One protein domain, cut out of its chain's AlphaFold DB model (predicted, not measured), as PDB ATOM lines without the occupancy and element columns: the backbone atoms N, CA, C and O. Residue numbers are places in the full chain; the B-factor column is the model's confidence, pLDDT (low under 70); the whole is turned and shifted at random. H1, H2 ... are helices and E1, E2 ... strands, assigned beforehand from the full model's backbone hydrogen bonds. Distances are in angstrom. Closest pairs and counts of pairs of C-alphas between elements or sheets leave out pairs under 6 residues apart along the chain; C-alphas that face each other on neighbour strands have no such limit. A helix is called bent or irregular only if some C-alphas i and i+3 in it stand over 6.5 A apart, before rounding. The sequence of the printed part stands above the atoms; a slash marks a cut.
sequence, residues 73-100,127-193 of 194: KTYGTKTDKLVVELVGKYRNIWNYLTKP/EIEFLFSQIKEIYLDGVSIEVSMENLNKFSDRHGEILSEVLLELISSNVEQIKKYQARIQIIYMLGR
ATOM      1  N   LYS A  73      26.771 -29.184 -17.926       97.44
ATOM      2  CA  LYS A  73      26.701 -27.727 -18.054       97.44
ATOM      3  C   LYS A  73      27.664 -27.226 -19.124       97.44
ATOM      4  O   LYS A  73      28.737 -27.790 -19.338       97.44
ATOM      5  N   THR A  74      27.255 -26.166 -19.813       97.62
ATOM      6  CA  THR A  74      28.065 -25.479 -20.818       97.62
ATOM      7  C   THR A  74      28.556 -24.151 -20.261       97.62
ATOM      8  O   THR A  74      27.759 -23.356 -19.767       97.62
ATOM      9  N   TYR A  75      29.851 -23.901 -20.397       97.62
ATOM     10  CA  TYR A  75      30.531 -22.683 -19.973       97.62
ATOM     11  C   TYR A  75      31.204 -22.041 -21.176       97.62
ATOM     12  O   TYR A  75      31.658 -22.752 -22.069       97.62
ATOM     13  N   GLY A  76      31.291 -20.715 -21.210       94.62
ATOM     14  CA  GLY A  76      31.975 -20.005 -22.285       94.62
ATOM     15  C   GLY A  76      31.134 -18.929 -22.956       94.62
ATOM     16  O   GLY A  76      30.116 -18.463 -22.445       94.62
ATOM     17  N   THR A  77      31.592 -18.529 -24.131       93.94
ATOM     18  CA  THR A  77      30.999 -17.481 -24.957       93.94
ATOM     19  C   THR A  77      30.190 -18.088 -26.107       93.94
ATOM     20  O   THR A  77      29.886 -19.279 -26.145       93.94
ATOM     21  N   LYS A  78      29.793 -17.267 -27.088       92.19
ATOM     22  CA  LYS A  78      29.102 -17.768 -28.286       92.19
ATOM     23  C   LYS A  78      29.996 -18.668 -29.143       92.19
ATOM     24  O   LYS A  78      29.466 -19.611 -29.728       92.19
ATOM     25  N   THR A  79      31.292 -18.372 -29.215       95.38
ATOM     26  CA  THR A  79      32.254 -19.059 -30.091       95.38
ATOM     27  C   THR A  79      33.065 -20.112 -29.351       95.38
ATOM     28  O   THR A  79      33.273 -21.195 -29.887       95.38
ATOM     29  N   ASP A  80      33.459 -19.830 -28.112       97.19
ATOM     30  CA  ASP A  80      34.376 -20.685 -27.360       97.19
ATOM     31  C   ASP A  80      33.638 -21.260 -26.158       97.19
ATOM     32  O   ASP A  80      33.130 -20.494 -25.338       97.19
ATOM     33  N   LYS A  81      33.538 -22.589 -26.058       97.44
ATOM     34  CA  LYS A  81      32.734 -23.258 -25.025       97.44
ATOM     35  C   LYS A  81      33.395 -24.523 -24.498       97.44
ATOM     36  O   LYS A  81      34.031 -25.257 -25.248       97.44
ATOM     37  N   LEU A  82      33.131 -24.820 -23.234       97.56
ATOM     38  CA  LEU A  82      33.380 -26.108 -22.601       97.56
ATOM     39  C   LEU A  82      32.054 -26.730 -22.184       97.56
ATOM     40  O   LEU A  82      31.259 -26.094 -21.492       97.56
ATOM     41  N   VAL A  83      31.823 -27.978 -22.576       97.69
ATOM     42  CA  VAL A  83      30.697 -28.782 -22.090       97.69
ATOM     43  C   VAL A  83      31.243 -29.810 -21.111       97.69
ATOM     44  O   VAL A  83      32.094 -30.621 -21.478       97.69
ATOM     45  N   VAL A  84      30.779 -29.769 -19.862       97.75
ATOM     46  CA  VAL A  84      31.382 -30.508 -18.745       97.75
ATOM     47  C   VAL A  84      30.316 -31.260 -17.961       97.75
ATOM     48  O   VAL A  84      29.254 -30.716 -17.667       97.75
ATOM     49  N   GLU A  85      30.612 -32.511 -17.614       96.94
ATOM     50  CA  GLU A  85      29.836 -33.306 -16.660       96.94
ATOM     51  C   GLU A  85      30.282 -32.997 -15.225       96.94
ATOM     52  O   GLU A  85      31.406 -33.291 -14.826       96.94
ATOM     53  N   LEU A  86      29.399 -32.394 -14.436       96.25
ATOM     54  CA  LEU A  86      29.688 -31.997 -13.062       96.25
ATOM     55  C   LEU A  86      29.552 -33.154 -12.073       96.25
ATOM     56  O   LEU A  86      30.019 -33.026 -10.945       96.25
ATOM     57  N   VAL A  87      28.967 -34.293 -12.460       94.19
ATOM     58  CA  VAL A  87      28.948 -35.499 -11.622       94.19
ATOM     59  C   VAL A  87      30.214 -36.323 -11.856       94.19
ATOM     60  O   VAL A  87      30.384 -37.016 -12.863       94.19
ATOM     61  N   GLY A  88      31.116 -36.297 -10.876       92.38
ATOM     62  CA  GLY A  88      32.379 -37.012 -10.925       92.38
ATOM     63  C   GLY A  88      32.198 -38.530 -10.887       92.38
ATOM     64  O   GLY A  88      31.746 -39.109  -9.902       92.38
ATOM     65  N   LYS A  89      32.634 -39.222 -11.943       91.88
ATOM     66  CA  LYS A  89      32.735 -40.691 -11.931       91.88
ATOM     67  C   LYS A  89      33.719 -41.170 -10.862       91.88
ATOM     68  O   LYS A  89      34.793 -40.591 -10.708       91.88
ATOM     69  N   TYR A  90      33.418 -42.310 -10.230       91.19
ATOM     70  CA  TYR A  90      34.261 -42.927  -9.193       91.19
ATOM     71  C   TYR A  90      35.749 -42.978  -9.566       91.19
ATOM     72  O   TYR A  90      36.588 -42.531  -8.793       91.19
ATOM     73  N   ARG A  91      36.079 -43.473 -10.770       92.12
ATOM     74  CA  ARG A  91      37.469 -43.573 -11.251       92.12
ATOM     75  C   ARG A  91      38.170 -42.214 -11.294       92.12
ATOM     76  O   ARG A  91      39.328 -42.118 -10.914       92.12
ATOM     77  N   ASN A  92      37.468 -41.181 -11.740       94.81
ATOM     78  CA  ASN A  92      38.037 -39.850 -11.915       94.81
ATOM     79  C   ASN A  92      38.280 -39.193 -10.548       94.81
ATOM     80  O   ASN A  92      39.351 -38.641 -10.323       94.81
ATOM     81  N   ILE A  93      37.334 -39.339  -9.608       94.81
ATOM     82  CA  ILE A  93      37.511 -38.871  -8.224       94.81
ATOM     83  C   ILE A  93      38.634 -39.648  -7.524       94.81
ATOM     84  O   ILE A  93      39.426 -39.066  -6.787       94.81
ATOM     85  N   TRP A  94      38.729 -40.959  -7.753       93.69
ATOM     86  CA  TRP A  94      39.816 -41.769  -7.211       93.69
ATOM     87  C   TRP A  94      41.176 -41.266  -7.703       93.69
ATOM     88  O   TRP A  94      42.039 -40.980  -6.883       93.69
ATOM     89  N   ASN A  95      41.335 -41.071  -9.015       93.81
ATOM     90  CA  ASN A  95      42.572 -40.544  -9.597       93.81
ATOM     91  C   ASN A  95      42.928 -39.158  -9.037       93.81
ATOM     92  O   ASN A  95      44.082 -38.940  -8.677       93.81
ATOM     93  N   TYR A  96      41.937 -38.268  -8.893       95.12
ATOM     94  CA  TYR A  96      42.098 -36.958  -8.253       95.12
ATOM     95  C   TYR A  96      42.662 -37.075  -6.827       95.12
ATOM     96  O   TYR A  96      43.584 -36.353  -6.458       95.12
ATOM     97  N   LEU A  97      42.140 -38.014  -6.032       93.88
ATOM     98  CA  LEU A  97      42.546 -38.224  -4.640       93.88
ATOM     99  C   LEU A  97      43.898 -38.928  -4.482       93.88
ATOM    100  O   LEU A  97      44.554 -38.756  -3.457       93.88
ATOM    101  N   THR A  98      44.286 -39.764  -5.445       91.06
ATOM    102  CA  THR A  98      45.501 -40.587  -5.348       91.06
ATOM    103  C   THR A  98      46.696 -40.022  -6.097       91.06
ATOM    104  O   THR A  98      47.773 -40.618  -6.028       91.06
ATOM    105  N   LYS A  99      46.535 -38.908  -6.821       92.75
ATOM    106  CA  LYS A  99      47.667 -38.243  -7.464       92.75
ATOM    107  C   LYS A  99      48.710 -37.868  -6.393       92.75
ATOM    108  O   LYS A  99      48.339 -37.252  -5.393       92.75
ATOM    109  N   PRO A 100      49.984 -38.284  -6.527       89.06
ATOM    110  CA  PRO A 100      50.983 -38.029  -5.493       89.06
ATOM    111  C   PRO A 100      51.295 -36.536  -5.356       89.06
ATOM    112  O   PRO A 100      51.824 -35.941  -6.273       89.06
ATOM    113  N   GLU A 127      43.533 -31.109 -10.316       94.88
ATOM    114  CA  GLU A 127      42.309 -30.367 -10.618       94.88
ATOM    115  C   GLU A 127      42.043 -30.313 -12.126       94.88
ATOM    116  O   GLU A 127      40.927 -30.606 -12.561       94.88
ATOM    117  N   ILE A 128      43.066 -30.004 -12.931       96.38
ATOM    118  CA  ILE A 128      42.929 -29.949 -14.388       96.38
ATOM    119  C   ILE A 128      42.736 -31.345 -14.978       96.38
ATOM    120  O   ILE A 128      41.870 -31.516 -15.832       96.38
ATOM    121  N   GLU A 129      43.451 -32.366 -14.503       96.06
ATOM    122  CA  GLU A 129      43.214 -33.748 -14.944       96.06
ATOM    123  C   GLU A 129      41.801 -34.228 -14.594       96.06
ATOM    124  O   GLU A 129      41.146 -34.906 -15.397       96.06
ATOM    125  N   PHE A 130      41.300 -33.851 -13.414       97.12
ATOM    126  CA  PHE A 130      39.936 -34.167 -13.018       97.12
ATOM    127  C   PHE A 130      38.930 -33.479 -13.937       97.12
ATOM    128  O   PHE A 130      38.059 -34.164 -14.473       97.12
ATOM    129  N   LEU A 131      39.085 -32.181 -14.201       97.56
ATOM    130  CA  LEU A 131      38.253 -31.464 -15.165       97.56
ATOM    131  C   LEU A 131      38.316 -32.095 -16.554       97.56
ATOM    132  O   LEU A 131      37.275 -32.400 -17.126       97.56
ATOM    133  N   PHE A 132      39.517 -32.337 -17.076       97.75
ATOM    134  CA  PHE A 132      39.724 -32.916 -18.399       97.75
ATOM    135  C   PHE A 132      38.974 -34.243 -18.552       97.75
ATOM    136  O   PHE A 132      38.296 -34.470 -19.552       97.75
ATOM    137  N   SER A 133      38.986 -35.082 -17.511       96.75
ATOM    138  CA  SER A 133      38.251 -36.352 -17.488       96.75
ATOM    139  C   SER A 133      36.717 -36.218 -17.507       96.75
ATOM    140  O   SER A 133      36.021 -37.218 -17.722       96.75
ATOM    141  N   GLN A 134      36.186 -35.015 -17.257       96.50
ATOM    142  CA  GLN A 134      34.758 -34.689 -17.278       96.50
ATOM    143  C   GLN A 134      34.306 -33.919 -18.523       96.50
ATOM    144  O   GLN A 134      33.098 -33.795 -18.752       96.50
ATOM    145  N   ILE A 135      35.237 -33.403 -19.330       97.50
ATOM    146  CA  ILE A 135      34.899 -32.669 -20.550       97.50
ATOM    147  C   ILE A 135      34.229 -33.620 -21.546       97.50
ATOM    148  O   ILE A 135      34.687 -34.736 -21.795       97.50
ATOM    149  N   LYS A 136      33.112 -33.165 -22.113       97.06
ATOM    150  CA  LYS A 136      32.392 -33.839 -23.197       97.06
ATOM    151  C   LYS A 136      32.773 -33.269 -24.546       97.06
ATOM    152  O   LYS A 136      33.033 -34.027 -25.472       97.06
ATOM    153  N   GLU A 137      32.805 -31.946 -24.632       97.88
ATOM    154  CA  GLU A 137      33.032 -31.215 -25.872       97.88
ATOM    155  C   GLU A 137      33.809 -29.932 -25.579       97.88
ATOM    156  O   GLU A 137      33.613 -29.285 -24.542       97.88
ATOM    157  N   ILE A 138      34.670 -29.560 -26.522       98.00
ATOM    158  CA  ILE A 138      35.347 -28.267 -26.560       98.00
ATOM    159  C   ILE A 138      34.942 -27.593 -27.868       98.00
ATOM    160  O   ILE A 138      34.985 -28.212 -28.931       98.00
ATOM    161  N   TYR A 139      34.574 -26.322 -27.788       97.81
ATOM    162  CA  TYR A 139      34.371 -25.458 -28.940       97.81
ATOM    163  C   TYR A 139      35.405 -24.343 -28.907       97.81
ATOM    164  O   TYR A 139      35.556 -23.684 -27.878       97.81
ATOM    165  N   LEU A 140      36.067 -24.107 -30.036       96.81
ATOM    166  CA  LEU A 140      36.876 -22.914 -30.274       96.81
ATOM    167  C   LEU A 140      36.454 -22.310 -31.607       96.81
ATOM    168  O   LEU A 140      36.207 -23.033 -32.574       96.81
ATOM    169  N   ASP A 141      36.339 -20.985 -31.651       96.19
ATOM    170  CA  ASP A 141      36.002 -20.240 -32.864       96.19
ATOM    171  C   ASP A 141      34.663 -20.693 -33.496       96.19
ATOM    172  O   ASP A 141      34.442 -20.609 -34.702       96.19
ATOM    173  N   GLY A 142      33.733 -21.170 -32.660       94.94
ATOM    174  CA  GLY A 142      32.396 -21.630 -33.045       94.94
ATOM    175  C   GLY A 142      32.331 -23.068 -33.564       94.94
ATOM    176  O   GLY A 142      31.244 -23.520 -33.925       94.94
ATOM    177  N   VAL A 143      33.451 -23.793 -33.589       95.75
ATOM    178  CA  VAL A 143      33.541 -25.155 -34.129       95.75
ATOM    179  C   VAL A 143      33.849 -26.141 -33.009       95.75
ATOM    180  O   VAL A 143      34.709 -25.884 -32.169       95.75
ATOM    181  N   SER A 144      33.143 -27.277 -32.998       96.44
ATOM    182  CA  SER A 144      33.464 -28.388 -32.098       96.44
ATOM    183  C   SER A 144      34.793 -28.998 -32.518       96.44
ATOM    184  O   SER A 144      34.957 -29.398 -33.671       96.44
ATOM    185  N   ILE A 145      35.719 -29.102 -31.578       97.00
ATOM    186  CA  ILE A 145      37.046 -29.675 -31.793       97.00
ATOM    187  C   ILE A 145      37.246 -30.904 -30.909       97.00
ATOM    188  O   ILE A 145      36.442 -31.203 -30.025       97.00
ATOM    189  N   GLU A 146      38.330 -31.631 -31.159       97.44
ATOM    190  CA  GLU A 146      38.714 -32.780 -30.348       97.44
ATOM    191  C   GLU A 146      38.991 -32.375 -28.892       97.44
ATOM    192  O   GLU A 146      39.659 -31.371 -28.619       97.44
ATOM    193  N   VAL A 147      38.515 -33.197 -27.953       97.31
ATOM    194  CA  VAL A 147      38.834 -33.067 -26.529       97.31
ATOM    195  C   VAL A 147      40.272 -33.532 -26.305       97.31
ATOM    196  O   VAL A 147      40.545 -34.721 -26.156       97.31
ATOM    197  N   SER A 148      41.200 -32.581 -26.284       97.38
ATOM    198  CA  SER A 148      42.617 -32.817 -26.016       97.38
ATOM    199  C   SER A 148      43.156 -31.793 -25.022       97.38
ATOM    200  O   SER A 148      42.599 -30.703 -24.866       97.38
ATOM    201  N   MET A 149      44.255 -32.136 -24.350       95.69
ATOM    202  CA  MET A 149      44.880 -31.233 -23.382       95.69
ATOM    203  C   MET A 149      45.394 -29.949 -24.039       95.69
ATOM    204  O   MET A 149      45.290 -28.869 -23.471       95.69
ATOM    205  N   GLU A 150      45.887 -30.056 -25.274       96.38
ATOM    206  CA  GLU A 150      46.318 -28.906 -26.069       96.38
ATOM    207  C   GLU A 150      45.150 -27.948 -26.346       96.38
ATOM    208  O   GLU A 150      45.291 -26.731 -26.229       96.38
ATOM    209  N   ASN A 151      43.974 -28.486 -26.674       97.00
ATOM    210  CA  ASN A 151      42.785 -27.682 -26.941       97.00
ATOM    211  C   ASN A 151      42.182 -27.090 -25.662       97.00
ATOM    212  O   ASN A 151      41.702 -25.956 -25.689       97.00
ATOM    213  N   LEU A 152      42.273 -27.799 -24.531       97.06
ATOM    214  CA  LEU A 152      41.949 -27.234 -23.221       97.06
ATOM    215  C   LEU A 152      42.915 -26.097 -22.849       97.06
ATOM    216  O   LEU A 152      42.465 -25.077 -22.336       97.06
ATOM    217  N   ASN A 153      44.207 -26.220 -23.172       96.19
ATOM    218  CA  ASN A 153      45.179 -25.141 -22.981       96.19
ATOM    219  C   ASN A 153      44.845 -23.914 -23.822       96.19
ATOM    220  O   ASN A 153      44.769 -22.813 -23.291       96.19
ATOM    221  N   LYS A 154      44.520 -24.107 -25.104       96.69
ATOM    222  CA  LYS A 154      44.059 -23.015 -25.975       96.69
ATOM    223  C   LYS A 154      42.807 -22.330 -25.428       96.69
ATOM    224  O   LYS A 154      42.701 -21.110 -25.511       96.69
ATOM    225  N   PHE A 155      41.862 -23.092 -24.872       97.00
ATOM    226  CA  PHE A 155      40.697 -22.515 -24.201       97.00
ATOM    227  C   PHE A 155      41.108 -21.730 -22.946       97.00
ATOM    228  O   PHE A 155      40.654 -20.605 -22.766       97.00
ATOM    229  N   SER A 156      41.991 -22.291 -22.114       96.00
ATOM    230  CA  SER A 156      42.516 -21.660 -20.895       96.00
ATOM    231  C   SER A 156      43.203 -20.324 -21.175       96.00
ATOM    232  O   SER A 156      42.933 -19.343 -20.489       96.00
ATOM    233  N   ASP A 157      44.047 -20.272 -22.207       96.19
ATOM    234  CA  ASP A 157      44.779 -19.063 -22.600       96.19
ATOM    235  C   ASP A 157      43.830 -17.927 -23.016       96.19
ATOM    236  O   ASP A 157      44.141 -16.751 -22.833       96.19
ATOM    237  N   ARG A 158      42.654 -18.268 -23.563       96.44
ATOM    238  CA  ARG A 158      41.624 -17.305 -23.986       96.44
ATOM    239  C   ARG A 158      40.629 -16.956 -22.872       96.44
ATOM    240  O   ARG A 158      40.176 -15.818 -22.808       96.44
ATOM    241  N   HIS A 159      40.271 -17.927 -22.026       96.12
ATOM    242  CA  HIS A 159      39.142 -17.864 -21.082       96.12
ATOM    243  C   HIS A 159      39.498 -18.419 -19.690       96.12
ATOM    244  O   HIS A 159      38.748 -19.210 -19.111       96.12
ATOM    245  N   GLY A 160      40.637 -18.008 -19.126       94.75
ATOM    246  CA  GLY A 160      41.136 -18.519 -17.837       94.75
ATOM    247  C   GLY A 160      40.197 -18.300 -16.639       94.75
ATOM    248  O   GLY A 160      40.112 -19.153 -15.752       94.75
ATOM    249  N   GLU A 161      39.433 -17.205 -16.623       95.88
ATOM    250  CA  GLU A 161      38.423 -16.947 -15.581       95.88
ATOM    251  C   GLU A 161      37.278 -17.965 -15.641       95.88
ATOM    252  O   GLU A 161      36.903 -18.541 -14.620       95.88
ATOM    253  N   ILE A 162      36.784 -18.258 -16.849       96.69
ATOM    254  CA  ILE A 162      35.728 -19.254 -17.073       96.69
ATOM    255  C   ILE A 162      36.230 -20.639 -16.671       96.69
ATOM    256  O   ILE A 162      35.515 -21.395 -16.021       96.69
ATOM    257  N   LEU A 163      37.479 -20.973 -17.007       96.50
ATOM    258  CA  LEU A 163      38.084 -22.235 -16.590       96.50
ATOM    259  C   LEU A 163      38.130 -22.367 -15.059       96.50
ATOM    260  O   LEU A 163      37.820 -23.430 -14.522       96.50
ATOM    261  N   SER A 164      38.473 -21.285 -14.361       95.81
ATOM    262  CA  SER A 164      38.510 -21.250 -12.895       95.81
ATOM    263  C   SER A 164      37.119 -21.442 -12.281       95.81
ATOM    264  O   SER A 164      36.977 -22.184 -11.309       95.81
ATOM    265  N   GLU A 165      36.085 -20.834 -12.872       97.12
ATOM    266  CA  GLU A 165      34.685 -21.042 -12.479       97.12
ATOM    267  C   GLU A 165      34.275 -22.511 -12.640       97.12
ATOM    268  O   GLU A 165      33.751 -23.116 -11.703       97.12
ATOM    269  N   VAL A 166      34.586 -23.112 -13.794       97.38
ATOM    270  CA  VAL A 166      34.272 -24.519 -14.079       97.38
ATOM    271  C   VAL A 166      34.935 -25.443 -13.056       97.38
ATOM    272  O   VAL A 166      34.292 -26.360 -12.543       97.38
ATOM    273  N   LEU A 167      36.213 -25.208 -12.741       96.88
ATOM    274  CA  LEU A 167      36.948 -25.985 -11.741       96.88
ATOM    275  C   LEU A 167      36.306 -25.880 -10.360       96.88
ATOM    276  O   LEU A 167      36.095 -26.899  -9.696       96.88
ATOM    277  N   LEU A 168      35.976 -24.660  -9.933       97.00
ATOM    278  CA  LEU A 168      35.364 -24.418  -8.634       97.00
ATOM    279  C   LEU A 168      34.006 -25.115  -8.521       97.00
ATOM    280  O   LEU A 168      33.735 -25.774  -7.513       97.00
ATOM    281  N   GLU A 169      33.165 -25.006  -9.549       97.50
ATOM    282  CA  GLU A 169      31.845 -25.637  -9.571       97.50
ATOM    283  C   GLU A 169      31.947 -27.164  -9.618       97.50
ATOM    284  O   GLU A 169      31.230 -27.849  -8.883       97.50
ATOM    285  N   LEU A 170      32.884 -27.712 -10.401       97.12
ATOM    286  CA  LEU A 170      33.134 -29.151 -10.466       97.12
ATOM    287  C   LEU A 170      33.564 -29.708  -9.102       97.12
ATOM    288  O   LEU A 170      33.017 -30.713  -8.645       97.12
ATOM    289  N   ILE A 171      34.516 -29.064  -8.425       95.62
ATOM    290  CA  ILE A 171      34.980 -29.509  -7.103       95.62
ATOM    291  C   ILE A 171      33.851 -29.385  -6.077       95.62
ATOM    292  O   ILE A 171      33.594 -30.327  -5.325       95.62
ATOM    293  N   SER A 172      33.140 -28.255  -6.075       95.75
ATOM    294  CA  SER A 172      32.047 -27.995  -5.132       95.75
ATOM    295  C   SER A 172      30.912 -29.006  -5.286       95.75
ATOM    296  O   SER A 172      30.437 -29.546  -4.289       95.75
ATOM    297  N   SER A 173      30.552 -29.352  -6.524       94.69
ATOM    298  CA  SER A 173      29.520 -30.354  -6.827       94.69
ATOM    299  C   SER A 173      29.897 -31.766  -6.364       94.69
ATOM    300  O   SER A 173      29.025 -32.603  -6.149       94.69
ATOM    301  N   ASN A 174      31.192 -32.045  -6.179       95.00
ATOM    302  CA  ASN A 174      31.696 -33.367  -5.799       95.00
ATOM    303  C   ASN A 174      32.273 -33.429  -4.379       95.00
ATOM    304  O   ASN A 174      32.763 -34.483  -3.970       95.00
ATOM    305  N   VAL A 175      32.207 -32.342  -3.602       94.50
ATOM    306  CA  VAL A 175      32.915 -32.221  -2.317       94.50
ATOM    307  C   VAL A 175      32.543 -33.321  -1.317       94.50
ATOM    308  O   VAL A 175      33.411 -33.858  -0.629       94.50
ATOM    309  N   GLU A 176      31.269 -33.709  -1.249       91.88
ATOM    310  CA  GLU A 176      30.805 -34.763  -0.341       91.88
ATOM    311  C   GLU A 176      31.335 -36.141  -0.745       91.88
ATOM    312  O   GLU A 176      31.798 -36.912   0.101       91.88
ATOM    313  N   GLN A 177      31.324 -36.441  -2.046       91.12
ATOM    314  CA  GLN A 177      31.843 -37.701  -2.576       91.12
ATOM    315  C   GLN A 177      33.360 -37.791  -2.399       91.12
ATOM    316  O   GLN A 177      33.863 -38.819  -1.942       91.12
ATOM    317  N   ILE A 178      34.075 -36.698  -2.683       93.31
ATOM    318  CA  ILE A 178      35.518 -36.562  -2.465       93.31
ATOM    319  C   ILE A 178      35.848 -36.852  -0.995       93.31
ATOM    320  O   ILE A 178      36.655 -37.739  -0.720       93.31
ATOM    321  N   LYS A 179      35.166 -36.198  -0.043       92.31
ATOM    322  CA  LYS A 179      35.362 -36.429   1.402       92.31
ATOM    323  C   LYS A 179      35.096 -37.882   1.799       92.31
ATOM    324  O   LYS A 179      35.887 -38.486   2.526       92.31
ATOM    325  N   LYS A 180      34.006 -38.470   1.299       90.31
ATOM    326  CA  LYS A 180      33.642 -39.867   1.575       90.31
ATOM    327  C   LYS A 180      34.709 -40.845   1.082       90.31
ATOM    328  O   LYS A 180      35.052 -41.788   1.796       90.31
ATOM    329  N   TYR A 181      35.230 -40.651  -0.127       90.88
ATOM    330  CA  TYR A 181      36.268 -41.521  -0.680       90.88
ATOM    331  C   TYR A 181      37.624 -41.288  -0.021       90.88
ATOM    332  O   TYR A 181      38.309 -42.260   0.282       90.88
ATOM    333  N   GLN A 182      37.964 -40.045   0.315       90.06
ATOM    334  CA  GLN A 182      39.176 -39.720   1.061       90.06
ATOM    335  C   GLN A 182      39.214 -40.430   2.423       90.06
ATOM    336  O   GLN A 182      40.219 -41.056   2.758       90.06
ATOM    337  N   ALA A 183      38.108 -40.419   3.176       86.38
ATOM    338  CA  ALA A 183      38.010 -41.139   4.446       86.38
ATOM    339  C   ALA A 183      38.198 -42.659   4.268       86.38
ATOM    340  O   ALA A 183      38.909 -43.299   5.041       86.38
ATOM    341  N   ARG A 184      37.618 -43.246   3.212       82.25
ATOM    342  CA  ARG A 184      37.792 -44.676   2.896       82.25
ATOM    343  C   ARG A 184      39.234 -45.020   2.534       82.25
ATOM    344  O   ARG A 184      39.748 -46.026   3.012       82.25
ATOM    345  N   ILE A 185      39.886 -44.185   1.728       83.31
ATOM    346  CA  ILE A 185      41.298 -44.344   1.359       83.31
ATOM    347  C   ILE A 185      42.178 -44.327   2.615       83.31
ATOM    348  O   ILE A 185      43.028 -45.196   2.787       83.31
ATOM    349  N   GLN A 186      41.935 -43.388   3.534       78.31
ATOM    350  CA  GLN A 186      42.660 -43.320   4.804       78.31
ATOM    351  C   GLN A 186      42.473 -44.584   5.651       78.31
ATOM    352  O   GLN A 186      43.456 -45.107   6.171       78.31
ATOM    353  N   ILE A 187      41.245 -45.105   5.754       76.19
ATOM    354  CA  ILE A 187      40.967 -46.365   6.464       76.19
ATOM    355  C   ILE A 187      41.745 -47.527   5.836       76.19
ATOM    356  O   ILE A 187      42.383 -48.285   6.559       76.19
ATOM    357  N   ILE A 188      41.750 -47.648   4.504       76.06
ATOM    358  CA  ILE A 188      42.502 -48.699   3.797       76.06
ATOM    359  C   ILE A 188      43.998 -48.604   4.120       76.06
ATOM    360  O   ILE A 188      44.613 -49.613   4.459       76.06
ATOM    361  N   TYR A 189      44.582 -47.403   4.083       72.19
ATOM    362  CA  TYR A 189      45.993 -47.218   4.431       72.19
ATOM    363  C   TYR A 189      46.303 -47.492   5.906       72.19
ATOM    364  O   TYR A 189      47.421 -47.899   6.214       72.19
ATOM    365  N   MET A 190      45.352 -47.274   6.817       70.31
ATOM    366  CA  MET A 190      45.511 -47.627   8.230       70.31
ATOM    367  C   MET A 190      45.429 -49.142   8.451       70.31
ATOM    368  O   MET A 190      46.244 -49.687   9.186       70.31
ATOM    369  N   LEU A 191      44.493 -49.828   7.789       68.38
ATOM    370  CA  LEU A 191      44.302 -51.277   7.920       68.38
ATOM    371  C   LEU A 191      45.385 -52.095   7.203       68.38
ATOM    372  O   LEU A 191      45.729 -53.178   7.659       68.38
ATOM    373  N   GLY A 192      45.946 -51.583   6.104       56.03
ATOM    374  CA  GLY A 192      47.044 -52.223   5.370       56.03
ATOM    375  C   GLY A 192      48.439 -52.003   5.973       56.03
ATOM    376  O   GLY A 192      49.425 -52.391   5.353       56.03
ATOM    377  N   ARG A 193      48.543 -51.345   7.136       51.97
ATOM    378  CA  ARG A 193      49.796 -51.117   7.886       51.97
ATOM    379  C   ARG A 193      49.969 -52.069   9.086       51.97
ATOM    380  O   ARG A 193      50.717 -51.732  10.002       51.97
TER     381      ARG A 193
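This is residues 73 to 100 and 127 to 193 of the 194 residues of an uncharacterized protein of Sebaldella termitidis (strain ATCC 33386 / NCTC 11300) (UniProt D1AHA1). A small four-stranded sheet makes one end of a rod, and a long bent helix, H3, covers one of its faces with its short arm H3a and part of its long arm H3b, which then runs on past the sheet. The short helices H1 and H2 pack on H3b and on each other, and residues 186 to 193 stick out at the far end. The printed part has 95 residues with three named helices and four named strands, in the order E1 E2 H1 H2 E3 E4 H3; the class is mixed, helices and strands, and the sheet, E1 - E2 - E3 - E4, is antiparallel. The whole is only just loose, close to compact, with a radius of gyration of the C-alphas of 15.3 A and spans of 53 by 21 by 18 A.

E1, residues 73 to 76, begins at C-alpha 73 at (26.701, -27.727, -18.054). E2 is residues 81 to 85, 13.4 A long, and H1 is residues 90 to 98, 12.1 A. H2 is residues 127 to 132, E3 residues 135 to 140, 13.9 A, and E4 residues 143 to 145. H3, residues 149 to 191, was assigned as one helix by its hydrogen bonds but is bent, with C-alphas 158 and 161 9.0 A apart. Its arms are H3a, residues 149 to 158, 14.3 A, and H3b, residues 161 to 191, 42.0 A, ending at C-alpha 191 at (44.302, -51.277, 7.920). H3b is irregular, with C-alphas 173 and 176 7.9 A apart, and has a kink of 61 degrees near residue 176.

E1 and E2 form an antiparallel hairpin, with N 75 and O 82 2.8 A apart. E2 and E3 are antiparallel, with N 83 and O 137 3.0 A apart. E3 and E4 form a second antiparallel hairpin, with N 145 and O 138 2.9 A apart. H3a and H3b lie on the same face of the sheet, giving two layers, helices over one face of a sheet. H3b lies over E1 and E2, along the strands; its closest C-alphas to E1 are those of Ile 162 and Gly 76, 6.5 A. H3a is on the sheet at a height of 9.2 A; its closest C-alphas to E3 are those of Phe 155 and Leu 140, 7.2 A. H2 touches H3b through residues 167 to 170 of H3b alone, the closest C-alphas being those of Leu 131 and Leu 167, 6.6 A. H1 touches H3b, about perpendicular at 79 degrees, through residues 178 to 182 of H3b alone, the closest C-alphas being those of Ile 93 and Ile 178, 6.5 A. H1 touches H2 at a shallow tilt of 30 degrees, opposite ways, the closest C-alphas being those of Tyr 96 and Phe 130, 5.9 A. In H1, H2 and H3a every O i to N i+4 pair is within hydrogen-bond range; in H3b 25 of 27 are.

The C-alphas farthest apart, those of Lys 78 and Arg 193, are 53.4 A apart. Residues 101 to 126 are not printed, and C-alphas 100 and 127 are 12.7 A apart across this cut. The links printed whole are tight. Residues 191 to 193 have pLDDT under 70.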